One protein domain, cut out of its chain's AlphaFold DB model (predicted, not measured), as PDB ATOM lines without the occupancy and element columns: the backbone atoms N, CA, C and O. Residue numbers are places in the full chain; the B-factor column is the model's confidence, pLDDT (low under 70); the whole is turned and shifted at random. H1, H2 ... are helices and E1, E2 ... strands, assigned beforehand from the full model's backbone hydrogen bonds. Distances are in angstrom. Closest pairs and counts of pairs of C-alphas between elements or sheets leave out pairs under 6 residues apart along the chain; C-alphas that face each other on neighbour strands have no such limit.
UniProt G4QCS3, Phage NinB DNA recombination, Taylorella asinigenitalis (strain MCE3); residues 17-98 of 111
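This is residues 17 to 98 of the 111 residues of the protein "Phage NinB DNA recombination" of Taylorella asinigenitalis (strain MCE3) (UniProt G4QCS3). Three helices form the core, with H1 and H3 side by side, running the same way, and H2 across them in the middle of the domain. Two separate two-strand hairpins, E1 with E2 and E3 with E4, reach away from the helices like two prongs with a gap between them. The printed part has 82 residues, with three named helices and four named strands in the order H1, E1, E2, H2, E3, E4, H3; the class is mixed, helices and strands, and both two-strand sheets are antiparallel. The whole is only just compact, close to loose, with a radius of gyration of the C-alphas of 13.7 A and spans of 40 by 28 by 19 A.

Strand E1 is residues 36 to 39, 9.2 A from first to last C-alpha, and E2 is residues 42 to 45, 9.8 A. The other sheet has E3, residues 65 to 68, 10.1 A, and E4, residues 74 to 77, 9.5 A. H1, residues 17 to 34, is the longest helix at 26.2 A and begins with C-alpha 17 at (110.087, 106.539, 93.154). H2 is residues 48 to 59, 16.8 A long, with C-alpha 48 at (128.663, 103.248, 93.069). H3 is residues 86 to 98, 18.6 A long, and ends with C-alpha 98 at (122.549, 101.925, 77.287).

E1 and E2 form an antiparallel hairpin, their directions at 130 degrees, with N 37 and O 44 within hydrogen-bond range at 2.9 A and N 39 and O 42 at 2.8 A. The closest C-alphas of H1 and E2 are those of Ser 32 and Tyr 45, 6.2 A apart. H1 touches H2 with residues 25 to 32 alone, about perpendicular at 73 degrees; the closest C-alphas are those of Leu 28 and Pro 48, 4.9 A apart. H1 touches H3 at a shallow tilt of 24 degrees, the same way, closest at the C-alphas of Leu 24 and Ile 93, 6.2 A. H2, with residues 55 to 59 alone, touches H3, about perpendicular at 76 degrees; the closest C-alphas are those of Phe 55 and Ile 96, 7.2 A apart. The helix packing is only just mostly crossed, with 1 of the 3 touching pairs at a shallow tilt. E3 and E4 form the other antiparallel hairpin, at 144 degrees, with N 77 and O 65 within hydrogen-bond range at 2.8 A. Both strands of this hairpin are apart from H1, E1 and E2. In H1, H2 and H3 every O i to N i+4 pair is within hydrogen-bond range.

The two C-alphas farthest apart are those of Asp 19 and Gly 72, 39.9 A. The printed part has no cut and no long link; the link from E4 to H3, 8 residues, is short, and the others are tight. The mean pLDDT of the printed part is 84.1; it is under 70 at residue 17, residues 60 to 64, residues 78 to 81 and residue 83.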
ATOM      1  N   THR A  17     108.760 105.909  93.252       67.38
ATOM      2  CA  THR A  17     110.087 106.539  93.154       67.38
ATOM      3  C   THR A  17     111.165 105.793  93.953       67.38
ATOM      4  O   THR A  17     112.316 105.761  93.529       67.38
ATOM      5  N   LEU A  18     110.814 105.159  95.079       75.62
ATOM      6  CA  LEU A  18     111.755 104.380  95.895       75.62
ATOM      7  C   LEU A  18     112.275 103.156  95.131       75.62
ATOM      8  O   LEU A  18     113.451 102.824  95.219       75.62
ATOM      9  N   ASP A  19     111.391 102.526  94.363       80.56
ATOM     10  CA  ASP A  19     111.713 101.382  93.516       80.56
ATOM     11  C   ASP A  19     112.709 101.743  92.403       80.56
ATOM     12  O   ASP A  19     113.735 101.092  92.232       80.56
ATOM     13  N   GLN A  20     112.476 102.873  91.729       80.06
ATOM     14  CA  GLN A  20     113.400 103.401  90.720       80.06
ATOM     15  C   GLN A  20     114.753 103.784  91.324       80.06
ATOM     16  O   GLN A  20     115.796 103.536  90.724       80.06
ATOM     17  N   ASN A  21     114.761 104.342  92.538       84.56
ATOM     18  CA  ASN A  21     116.003 104.625  93.243       84.56
ATOM     19  C   ASN A  21     116.753 103.332  93.605       84.56
ATOM     20  O   ASN A  21     117.960 103.263  93.404       84.56
ATOM     21  N   ALA A  22     116.063 102.292  94.083       86.19
ATOM     22  CA  ALA A  22     116.683 100.994  94.350       86.19
ATOM     23  C   ALA A  22     117.287 100.380  93.073       86.19
ATOM     24  O   ALA A  22     118.446  99.966  93.087       86.19
ATOM     25  N   LYS A  23     116.545 100.422  91.956       88.44
ATOM     26  CA  LYS A  23     117.024  99.987  90.637       88.44
ATOM     27  C   LYS A  23     118.271 100.752  90.194       88.44
ATOM     28  O   LYS A  23     119.245 100.129  89.783       88.44
ATOM     29  N   LEU A  24     118.277 102.081  90.328       89.38
ATOM     30  CA  LEU A  24     119.447 102.911  90.025       89.38
ATOM     31  C   LEU A  24     120.687 102.426  90.791       89.38
ATOM     32  O   LEU A  24     121.728 102.183  90.186       89.38
ATOM     33  N   TRP A  25     120.575 102.254  92.110       90.81
ATOM     34  CA  TRP A  25     121.701 101.817  92.940       90.81
ATOM     35  C   TRP A  25     122.172 100.395  92.626       90.81
ATOM     36  O   TRP A  25     123.377 100.141  92.679       90.81
ATOM     37  N   ALA A  26     121.264  99.488  92.255       91.50
ATOM     38  CA  ALA A  26     121.630  98.147  91.802       91.50
ATOM     39  C   ALA A  26     122.491  98.204  90.529       91.50
ATOM     40  O   ALA A  26     123.588  97.650  90.508       91.50
ATOM     41  N   MET A  27     122.062  98.965  89.514       91.56
ATOM     42  CA  MET A  27     122.829  99.125  88.271       91.56
ATOM     43  C   MET A  27     124.208  99.746  88.520       91.56
ATOM     44  O   MET A  27     125.214  99.231  88.040       91.56
ATOM     45  N   LEU A  28     124.277 100.810  89.326       92.81
ATOM     46  CA  LEU A  28     125.546 101.456  89.684       92.81
ATOM     47  C   LEU A  28     126.504 100.504  90.408       92.81
ATOM     48  O   LEU A  28     127.718 100.588  90.230       92.81
ATOM     49  N   THR A  29     125.962  99.603  91.225       93.12
ATOM     50  CA  THR A  29     126.753  98.591  91.930       93.12
ATOM     51  C   THR A  29     127.353  97.579  90.962       93.12
ATOM     52  O   THR A  29     128.516  97.212  91.113       93.12
ATOM     53  N   GLU A  30     126.602  97.166  89.944       92.69
ATOM     54  CA  GLU A  30     127.119  96.256  88.921       92.69
ATOM     55  C   GLU A  30     128.193  96.915  88.052       92.69
ATOM     56  O   GLU A  30     129.256  96.324  87.852       92.69
ATOM     57  N   VAL A  31     127.999  98.176  87.652       92.81
ATOM     58  CA  VAL A  31     129.037  98.949  86.945       92.81
ATOM     59  C   VAL A  31     130.301  99.075  87.798       92.81
ATOM     60  O   VAL A  31     131.397  98.791  87.323       92.81
ATOM     61  N   SER A  32     130.150  99.427  89.077       93.44
ATOM     62  CA  SER A  32     131.257  99.567  90.031       93.44
ATOM     63  C   SER A  32     132.119  98.306  90.154       93.44
ATOM     64  O   SER A  32     133.337  98.410  90.284       93.44
ATOM     65  N   LYS A  33     131.510  97.118  90.076       92.31
ATOM     66  CA  LYS A  33     132.222  95.835  90.171       92.31
ATOM     67  C   LYS A  33     132.896  95.418  88.866       92.31
ATOM     68  O   LYS A  33     133.918  94.738  88.903       92.31
ATOM     69  N   GLN A  34     132.286  95.739  87.729       92.19
ATOM     70  CA  GLN A  34     132.655  95.150  86.440       92.19
ATOM     71  C   GLN A  34     133.529  96.074  85.585       92.19
ATOM     72  O   GLN A  34     134.273  95.581  84.741       92.19
ATOM     73  N   LEU A  35     133.484  97.391  85.815       93.12
ATOM     74  CA  LEU A  35     134.132  98.379  84.958       93.12
ATOM     75  C   LEU A  35     135.207  99.171  85.711       93.12
ATOM     76  O   LEU A  35     134.949  99.777  86.752       93.12
ATOM     77  N   GLN A  36     136.411  99.201  85.139       92.44
ATOM     78  CA  GLN A  36     137.456 100.147  85.530       92.44
ATOM     79  C   GLN A  36     137.343 101.411  84.683       92.44
ATOM     80  O   GLN A  36     137.040 101.343  83.491       92.44
ATOM     81  N   TRP A  37     137.625 102.559  85.288       93.38
ATOM     82  CA  TRP A  37     137.573 103.848  84.613       93.38
ATOM     83  C   TRP A  37     138.812 104.680  84.905       93.38
ATOM     84  O   TRP A  37     139.475 104.490  85.925       93.38
ATOM     85  N   GLN A  38     139.134 105.606  84.001       89.69
ATOM     86  CA  GLN A  38     140.275 106.491  84.185       89.69
ATOM     87  C   GLN A  38     139.953 107.577  85.213       89.69
ATOM     88  O   GLN A  38     139.083 108.422  84.997       89.69
ATOM     89  N   VAL A  39     140.702 107.579  86.312       88.12
ATOM     90  CA  VAL A  39     140.659 108.595  87.363       88.12
ATOM     91  C   VAL A  39     142.079 109.091  87.573       88.12
ATOM     92  O   VAL A  39     142.977 108.313  87.876       88.12
ATOM     93  N   ASN A  40     142.307 110.391  87.372       85.62
ATOM     94  CA  ASN A  40     143.638 111.010  87.468       85.62
ATOM     95  C   ASN A  40     144.724 110.331  86.602       85.62
ATOM     96  O   ASN A  40     145.904 110.395  86.930       85.62
ATOM     97  N   GLY A  41     144.333 109.705  85.488       86.38
ATOM     98  CA  GLY A  41     145.246 109.024  84.564       86.38
ATOM     99  C   GLY A  41     145.477 107.535  84.848       86.38
ATOM    100  O   GLY A  41     146.115 106.877  84.032       86.38
ATOM    101  N   GLU A  42     144.924 106.983  85.930       89.81
ATOM    102  CA  GLU A  42     144.984 105.549  86.239       89.81
ATOM    103  C   GLU A  42     143.623 104.873  86.069       89.81
ATOM    104  O   GLU A  42     142.580 105.459  86.352       89.81
ATOM    105  N   LEU A  43     143.636 103.617  85.615       91.50
ATOM    106  CA  LEU A  43     142.443 102.777  85.572       91.50
ATOM    107  C   LEU A  43     142.170 102.220  86.968       91.50
ATOM    108  O   LEU A  43     142.932 101.399  87.475       91.50
ATOM    109  N   THR A  44     141.074 102.657  87.578       91.88
ATOM    110  CA  THR A  44     140.638 102.186  88.896       91.88
ATOM    111  C   THR A  44     139.170 101.795  88.878       91.88
ATOM    112  O   THR A  44     138.378 102.282  88.068       91.88
ATOM    113  N   TYR A  45     138.791 100.922  89.807       92.69
ATOM    114  CA  TYR A  45     137.389 100.733  90.143       92.69
ATOM    115  C   TYR A  45     136.893 101.945  90.925       92.69
ATOM    116  O   TYR A  45     137.558 102.431  91.840       92.69
ATOM    117  N   LEU A  46     135.715 102.417  90.541       92.12
ATOM    118  CA  LEU A  46     135.007 103.515  91.182       92.12
ATOM    119  C   LEU A  46     133.881 102.956  92.039       92.12
ATOM    120  O   LEU A  46     133.261 101.952  91.681       92.12
ATOM    121  N   THR A  47     133.575 103.619  93.148       93.56
ATOM    122  CA  THR A  47     132.423 103.259  93.981       93.56
ATOM    123  C   THR A  47     131.097 103.571  93.267       93.56
ATOM    124  O   THR A  47     131.053 104.419  92.370       93.56
ATOM    125  N   PRO A  48     129.966 102.962  93.679       92.00
ATOM    126  CA  PRO A  48     128.663 103.248  93.069       92.00
ATOM    127  C   PRO A  48     128.261 104.728  93.177       92.00
ATOM    128  O   PRO A  48     127.574 105.259  92.307       92.00
ATOM    129  N   SER A  49     128.705 105.406  94.242       89.94
ATOM    130  CA  SER A  49     128.453 106.838  94.435       89.94
ATOM    131  C   SER A  49     129.228 107.692  93.435       89.94
ATOM    132  O   SER A  49     128.647 108.611  92.870       89.94
ATOM    133  N   GLU A  50     130.491 107.360  93.168       90.25
ATOM    134  CA  GLU A  50     131.301 108.069  92.170       90.25
ATOM    135  C   GLU A  50     130.768 107.842  90.754       90.25
ATOM    136  O   GLU A  50     130.640 108.791  89.982       90.25
ATOM    137  N   TRP A  51     130.358 106.611  90.428       92.00
ATOM    138  CA  TRP A  51     129.677 106.328  89.162       92.00
ATOM    139  C   TRP A  51     128.408 107.162  88.995       92.00
ATOM    140  O   TRP A  51     128.173 107.723  87.927       92.00
ATOM    141  N   LYS A  52     127.606 107.306  90.057       89.62
ATOM    142  CA  LYS A  52     126.425 108.177  90.040       89.62
ATOM    143  C   LYS A  52     126.808 109.625  89.725       89.62
ATOM    144  O   LYS A  52     126.121 110.266  88.933       89.62
ATOM    145  N   ASP A  53     127.880 110.146  90.317       87.25
ATOM    146  CA  ASP A  53     128.344 111.508  90.032       87.25
ATOM    147  C   ASP A  53     128.776 111.663  88.563       87.25
ATOM    148  O   ASP A  53     128.407 112.649  87.925       87.25
ATOM    149  N   ILE A  54     129.430 110.655  87.977       88.69
ATOM    150  CA  ILE A  54     129.792 110.645  86.548       88.69
ATOM    151  C   ILE A  54     128.546 110.628  85.651       88.69
ATOM    152  O   ILE A  54     128.399 111.487  84.784       88.69
ATOM    153  N   PHE A  55     127.613 109.697  85.866       89.50
ATOM    154  CA  PHE A  55     126.418 109.598  85.019       89.50
ATOM    155  C   PHE A  55     125.536 110.847  85.112       89.50
ATOM    156  O   PHE A  55     125.017 111.333  84.107       89.50
ATOM    157  N   THR A  56     125.385 111.404  86.316       85.06
ATOM    158  CA  THR A  56     124.590 112.624  86.512       85.06
ATOM    159  C   THR A  56     125.261 113.861  85.921       85.06
ATOM    160  O   THR A  56     124.555 114.736  85.416       85.06
ATOM    161  N   ALA A  57     126.598 113.913  85.912       83.62
ATOM    162  CA  ALA A  57     127.370 114.928  85.197       83.62
ATOM    163  C   ALA A  57     127.162 114.860  83.673       83.62
ATOM    164  O   ALA A  57     127.114 115.905  83.017       83.62
ATOM    165  N   SER A  58     127.010 113.657  83.111       80.50
ATOM    166  CA  SER A  58     126.838 113.440  81.668       80.50
ATOM    167  C   SER A  58     125.458 113.808  81.122       80.50
ATOM    168  O   SER A  58     125.373 114.188  79.958       80.50
ATOM    169  N   LEU A  59     124.392 113.728  81.927       75.56
ATOM    170  CA  LEU A  59     123.029 114.083  81.489       75.56
ATOM    171  C   LEU A  59     122.790 115.589  81.372       75.56
ATOM    172  O   LEU A  59     121.899 116.024  80.657       75.56
ATOM    173  N   ASN A  60     123.556 116.395  82.103       66.38
ATOM    174  CA  ASN A  60     123.299 117.825  82.256       66.38
ATOM    175  C   ASN A  60     124.530 118.658  81.894       66.38
ATOM    176  O   ASN A  60     124.895 119.599  82.599       66.38
ATOM    177  N   GLN A  61     125.162 118.322  80.768       61.59
ATOM    178  CA  GLN A  61     126.393 118.973  80.301       61.59
ATOM    179  C   GLN A  61     126.250 120.501  80.204       61.59
ATOM    180  O   GLN A  61     127.195 121.223  80.510       61.59
ATOM    181  N   GLU A  62     125.051 120.996  79.881       54.06
ATOM    182  CA  GLU A  62     124.749 122.428  79.760       54.06
ATOM    183  C   GLU A  62     124.533 123.151  81.104       54.06
ATOM    184  O   GLU A  62     124.682 124.371  81.175       54.06
ATOM    185  N   THR A  63     124.201 122.438  82.191       59.06
ATOM    186  CA  THR A  63     123.899 123.047  83.508       59.06
ATOM    187  C   THR A  63     124.908 122.691  84.600       59.06
ATOM    188  O   THR A  63     124.719 123.052  85.767       59.06
ATOM    189  N   ASN A  64     126.012 122.036  84.238       66.88
ATOM    190  CA  ASN A  64     127.085 121.698  85.164       66.88
ATOM    191  C   ASN A  64     127.709 122.965  85.764       66.88
ATOM    192  O   ASN A  64     128.394 123.747  85.104       66.88
ATOM    193  N   ARG A  65     127.464 123.176  87.060       73.88
ATOM    194  CA  ARG A  65     127.973 124.337  87.787       73.88
ATOM    195  C   ARG A  65     129.384 124.048  88.268       73.88
ATOM    196  O   ARG A  65     129.588 123.194  89.125       73.88
ATOM    197  N   ILE A  66     130.351 124.797  87.758       81.62
ATOM    198  CA  ILE A  66     131.738 124.713  88.207       81.62
ATOM    199  C   ILE A  66     131.995 125.851  89.195       81.62
ATOM    200  O   ILE A  66     131.775 127.023  88.890       81.62
ATOM    201  N   ALA A  67     132.453 125.504  90.394       84.38
ATOM    202  CA  ALA A  67     132.857 126.458  91.416       84.38
ATOM    203  C   ALA A  67     134.383 126.521  91.527       84.38
ATOM    204  O   ALA A  67     135.091 125.545  91.270       84.38
ATOM    205  N   LYS A  68     134.899 127.675  91.958       88.44
ATOM    206  CA  LYS A  68     136.313 127.817  92.317       88.44
ATOM    207  C   LYS A  68     136.579 127.071  93.626       88.44
ATOM    208  O   LYS A  68     135.887 127.298  94.618       88.44
ATOM    209  N   GLY A  69     137.588 126.202  93.628       86.50
ATOM    210  CA  GLY A  69     138.009 125.480  94.823       86.50
ATOM    211  C   GLY A  69     138.606 126.416  95.877       86.50
ATOM    212  O   GLY A  69     139.302 127.382  95.556       86.50
ATOM    213  N   LEU A  70     138.371 126.109  97.154       86.44
ATOM    214  CA  LEU A  70     138.858 126.917  98.283       86.44
ATOM    215  C   LEU A  70     140.391 126.926  98.410       86.44
ATOM    216  O   LEU A  70     140.957 127.858  98.969       86.44
ATOM    217  N   ARG A  71     141.065 125.898  97.881       86.81
ATOM    218  CA  ARG A  71     142.531 125.763  97.865       86.81
ATOM    219  C   ARG A  71     143.120 125.884  96.454       86.81
ATOM    220  O   ARG A  71     144.214 125.397  96.201       86.81
ATOM    221  N   GLY A  72     142.392 126.527  95.540       83.25
ATOM    222  CA  GLY A  72     142.695 126.503  94.108       83.25
ATOM    223  C   GLY A  72     142.019 125.330  93.393       83.25
ATOM    224  O   GLY A  72     141.349 124.507  94.017       83.25
ATOM    225  N   GLY A  73     142.154 125.294  92.066       85.56
ATOM    226  CA  GLY A  73     141.450 124.338  91.210       85.56
ATOM    227  C   GLY A  73     139.954 124.631  91.055       85.56
ATOM    228  O   GLY A  73     139.455 125.699  91.430       85.56
ATOM    229  N   TYR A  74     139.241 123.659  90.493       86.00
ATOM    230  CA  TYR A  74     137.812 123.729  90.214       86.00
ATOM    231  C   TYR A  74     137.102 122.539  90.846       86.00
ATOM    232  O   TYR A  74     137.647 121.439  90.899       86.00
ATOM    233  N   VAL A  75     135.884 122.767  91.325       82.56
ATOM    234  CA  VAL A  75     135.019 121.720  91.867       82.56
ATOM    235  C   VAL A  75     133.734 121.725  91.064       82.56
ATOM    236  O   VAL A  75     133.066 122.755  90.952       82.56
ATOM    237  N   MET A  76     133.387 120.572  90.505       81.38
ATOM    238  CA  MET A  76     132.088 120.384  89.884       81.38
ATOM    239  C   MET A  76     131.033 120.221  90.979       81.38
ATOM    240  O   MET A  76     131.124 119.333  91.825       81.38
ATOM    241  N   LEU A  77     130.031 121.097  90.983       78.88
ATOM    242  CA  LEU A  77     128.882 120.973  91.867       78.88
ATOM    243  C   LEU A  77     127.891 120.012  91.212       78.88
ATOM    244  O   LEU A  77     127.090 120.414  90.367       78.88
ATOM    245  N   GLY A  78     127.990 118.736  91.588       67.00
ATOM    246  CA  GLY A  78     127.115 117.680  91.090       67.00
ATOM    247  C   GLY A  78     125.635 117.957  91.367       67.00
ATOM    248  O   GLY A  78     125.255 118.641  92.326       67.00
ATOM    249  N   LEU A  79     124.778 117.404  90.513       68.31
ATOM    250  CA  LEU A  79     123.335 117.458  90.702       68.31
ATOM    251  C   LEU A  79     122.923 116.460  91.782       68.31
ATOM    252  O   LEU A  79     123.191 115.263  91.703       68.31
ATOM    253  N   SER A  80     122.216 116.949  92.798       68.94
ATOM    254  CA  SER A  80     121.599 116.060  93.775       68.94
ATOM    255  C   SER A  80     120.460 115.294  93.101       68.94
ATOM    256  O   SER A  80     119.431 115.882  92.763       68.94
ATOM    257  N   THR A  81     120.618 113.975  92.963       69.56
ATOM    258  CA  THR A  81     119.562 113.073  92.469       69.56
ATOM    259  C   THR A  81     118.281 113.168  93.303       69.56
ATOM    260  O   THR A  81     117.192 112.926  92.800       69.56
ATOM    261  N   SER A  82     118.378 113.623  94.554       70.00
ATOM    262  CA  SER A  82     117.242 113.877  95.447       70.00
ATOM    263  C   SER A  82     116.319 115.010  94.978       70.00
ATOM    264  O   SER A  82     115.197 115.112  95.466       70.00
ATOM    265  N   LYS A  83     116.782 115.875  94.067       69.69
ATOM    266  CA  LYS A  83     115.996 116.971  93.476       69.69
ATOM    267  C   LYS A  83     115.539 116.677  92.044       69.69
ATOM    268  O   LYS A  83     114.893 117.531  91.441       69.69
ATOM    269  N   MET A  84     115.885 115.511  91.494       75.50
ATOM    270  CA  MET A  84     115.483 115.136  90.141       75.50
ATOM    271  C   MET A  84     113.983 114.865  90.076       75.50
ATOM    272  O   MET A  84     113.387 114.266  90.974       75.50
ATOM    273  N   THR A  85     113.371 115.290  88.977       80.25
ATOM    274  CA  THR A  85     112.005 114.886  88.649       80.25
ATOM    275  C   THR A  85     111.970 113.406  88.267       80.25
ATOM    276  O   THR A  85     112.976 112.811  87.880       80.25
ATOM    277  N   LYS A  86     110.780 112.798  88.312       80.75
ATOM    278  CA  LYS A  86     110.594 111.403  87.887       80.75
ATOM    279  C   LYS A  86     111.067 111.161  86.446       80.75
ATOM    280  O   LYS A  86     111.646 110.117  86.181       80.75
ATOM    281  N   SER A  87     110.836 112.116  85.541       81.88
ATOM    282  CA  SER A  87     111.254 112.003  84.137       81.88
ATOM    283  C   SER A  87     112.775 111.944  84.007       81.88
ATOM    284  O   SER A  87     113.292 111.058  83.341       81.88
ATOM    285  N   GLN A  88     113.488 112.823  84.717       81.81
ATOM    286  CA  GLN A  88     114.955 112.839  84.727       81.81
ATOM    287  C   GLN A  88     115.543 111.552  85.315       81.81
ATOM    288  O   GLN A  88     116.587 111.085  84.876       81.81
ATOM    289  N   MET A  89     114.871 110.956  86.305       84.56
ATOM    290  CA  MET A  89     115.328 109.692  86.877       84.56
ATOM    291  C   MET A  89     115.150 108.512  85.913       84.56
ATOM    292  O   MET A  89     116.003 107.631  85.886       84.56
ATOM    293  N   ILE A  90     114.073 108.499  85.122       86.56
ATOM    294  CA  ILE A  90     113.869 107.491  84.071       86.56
ATOM    295  C   ILE A  90     114.946 107.642  82.995       86.56
ATOM    296  O   ILE A  90     115.610 106.664  82.675       86.56
ATOM    297  N   GLU A  91     115.183 108.866  82.524       87.44
ATOM    298  CA  GLU A  91     116.226 109.165  81.536       87.44
ATOM    299  C   GLU A  91     117.620 108.729  82.020       87.44
ATOM    300  O   GLU A  91     118.366 108.094  81.279       87.44
ATOM    301  N   LEU A  92     117.947 108.970  83.297       87.81
ATOM    302  CA  LEU A  92     119.191 108.488  83.906       87.81
ATOM    303  C   LEU A  92     119.300 106.964  83.911       87.81
ATOM    304  O   LEU A  92     120.372 106.427  83.636       87.81
ATOM    305  N   ILE A  93     118.216 106.266  84.238       89.56
ATOM    306  CA  ILE A  93     118.195 104.802  84.253       89.56
ATOM    307  C   ILE A  93     118.398 104.244  82.841       89.56
ATOM    308  O   ILE A  93     119.194 103.320  82.668       89.56
ATOM    309  N   GLU A  94     117.726 104.812  81.840       90.62
ATOM    310  CA  GLU A  94     117.891 104.401  80.442       90.62
ATOM    311  C   GLU A  94     119.305 104.681  79.932       90.62
ATOM    312  O   GLU A  94     119.916 103.809  79.314       90.62
ATOM    313  N   PHE A  95     119.865 105.845  80.270       91.19
ATOM    314  CA  PHE A  95     121.238 106.197  79.920       91.19
ATOM    315  C   PHE A  95     122.257 105.211  80.505       91.19
ATOM    316  O   PHE A  95     123.121 104.714  79.785       91.19
ATOM    317  N   ILE A  96     122.128 104.866  81.792       91.44
ATOM    318  CA  ILE A  96     122.998 103.870  82.435       91.44
ATOM    319  C   ILE A  96     122.842 102.507  81.760       91.44
ATOM    320  O   ILE A  96     123.843 101.836  81.509       91.44
ATOM    321  N   SER A  97     121.614 102.099  81.438       91.38
ATOM    322  CA  SER A  97     121.361 100.822  80.770       91.38
ATOM    323  C   SER A  97     122.012 100.757  79.386       91.38
ATOM    324  O   SER A  97     122.627  99.743  79.054       91.38
ATOM    325  N   ALA A  98     121.906 101.828  78.595       91.69
ATOM    326  CA  ALA A  98     122.549 101.925  77.287       91.69
ATOM    327  C   ALA A  98     124.077 101.858  77.415       91.69
ATOM    328  O   ALA A  98     124.713 101.035  76.761       91.69
TER     329      ALA A  98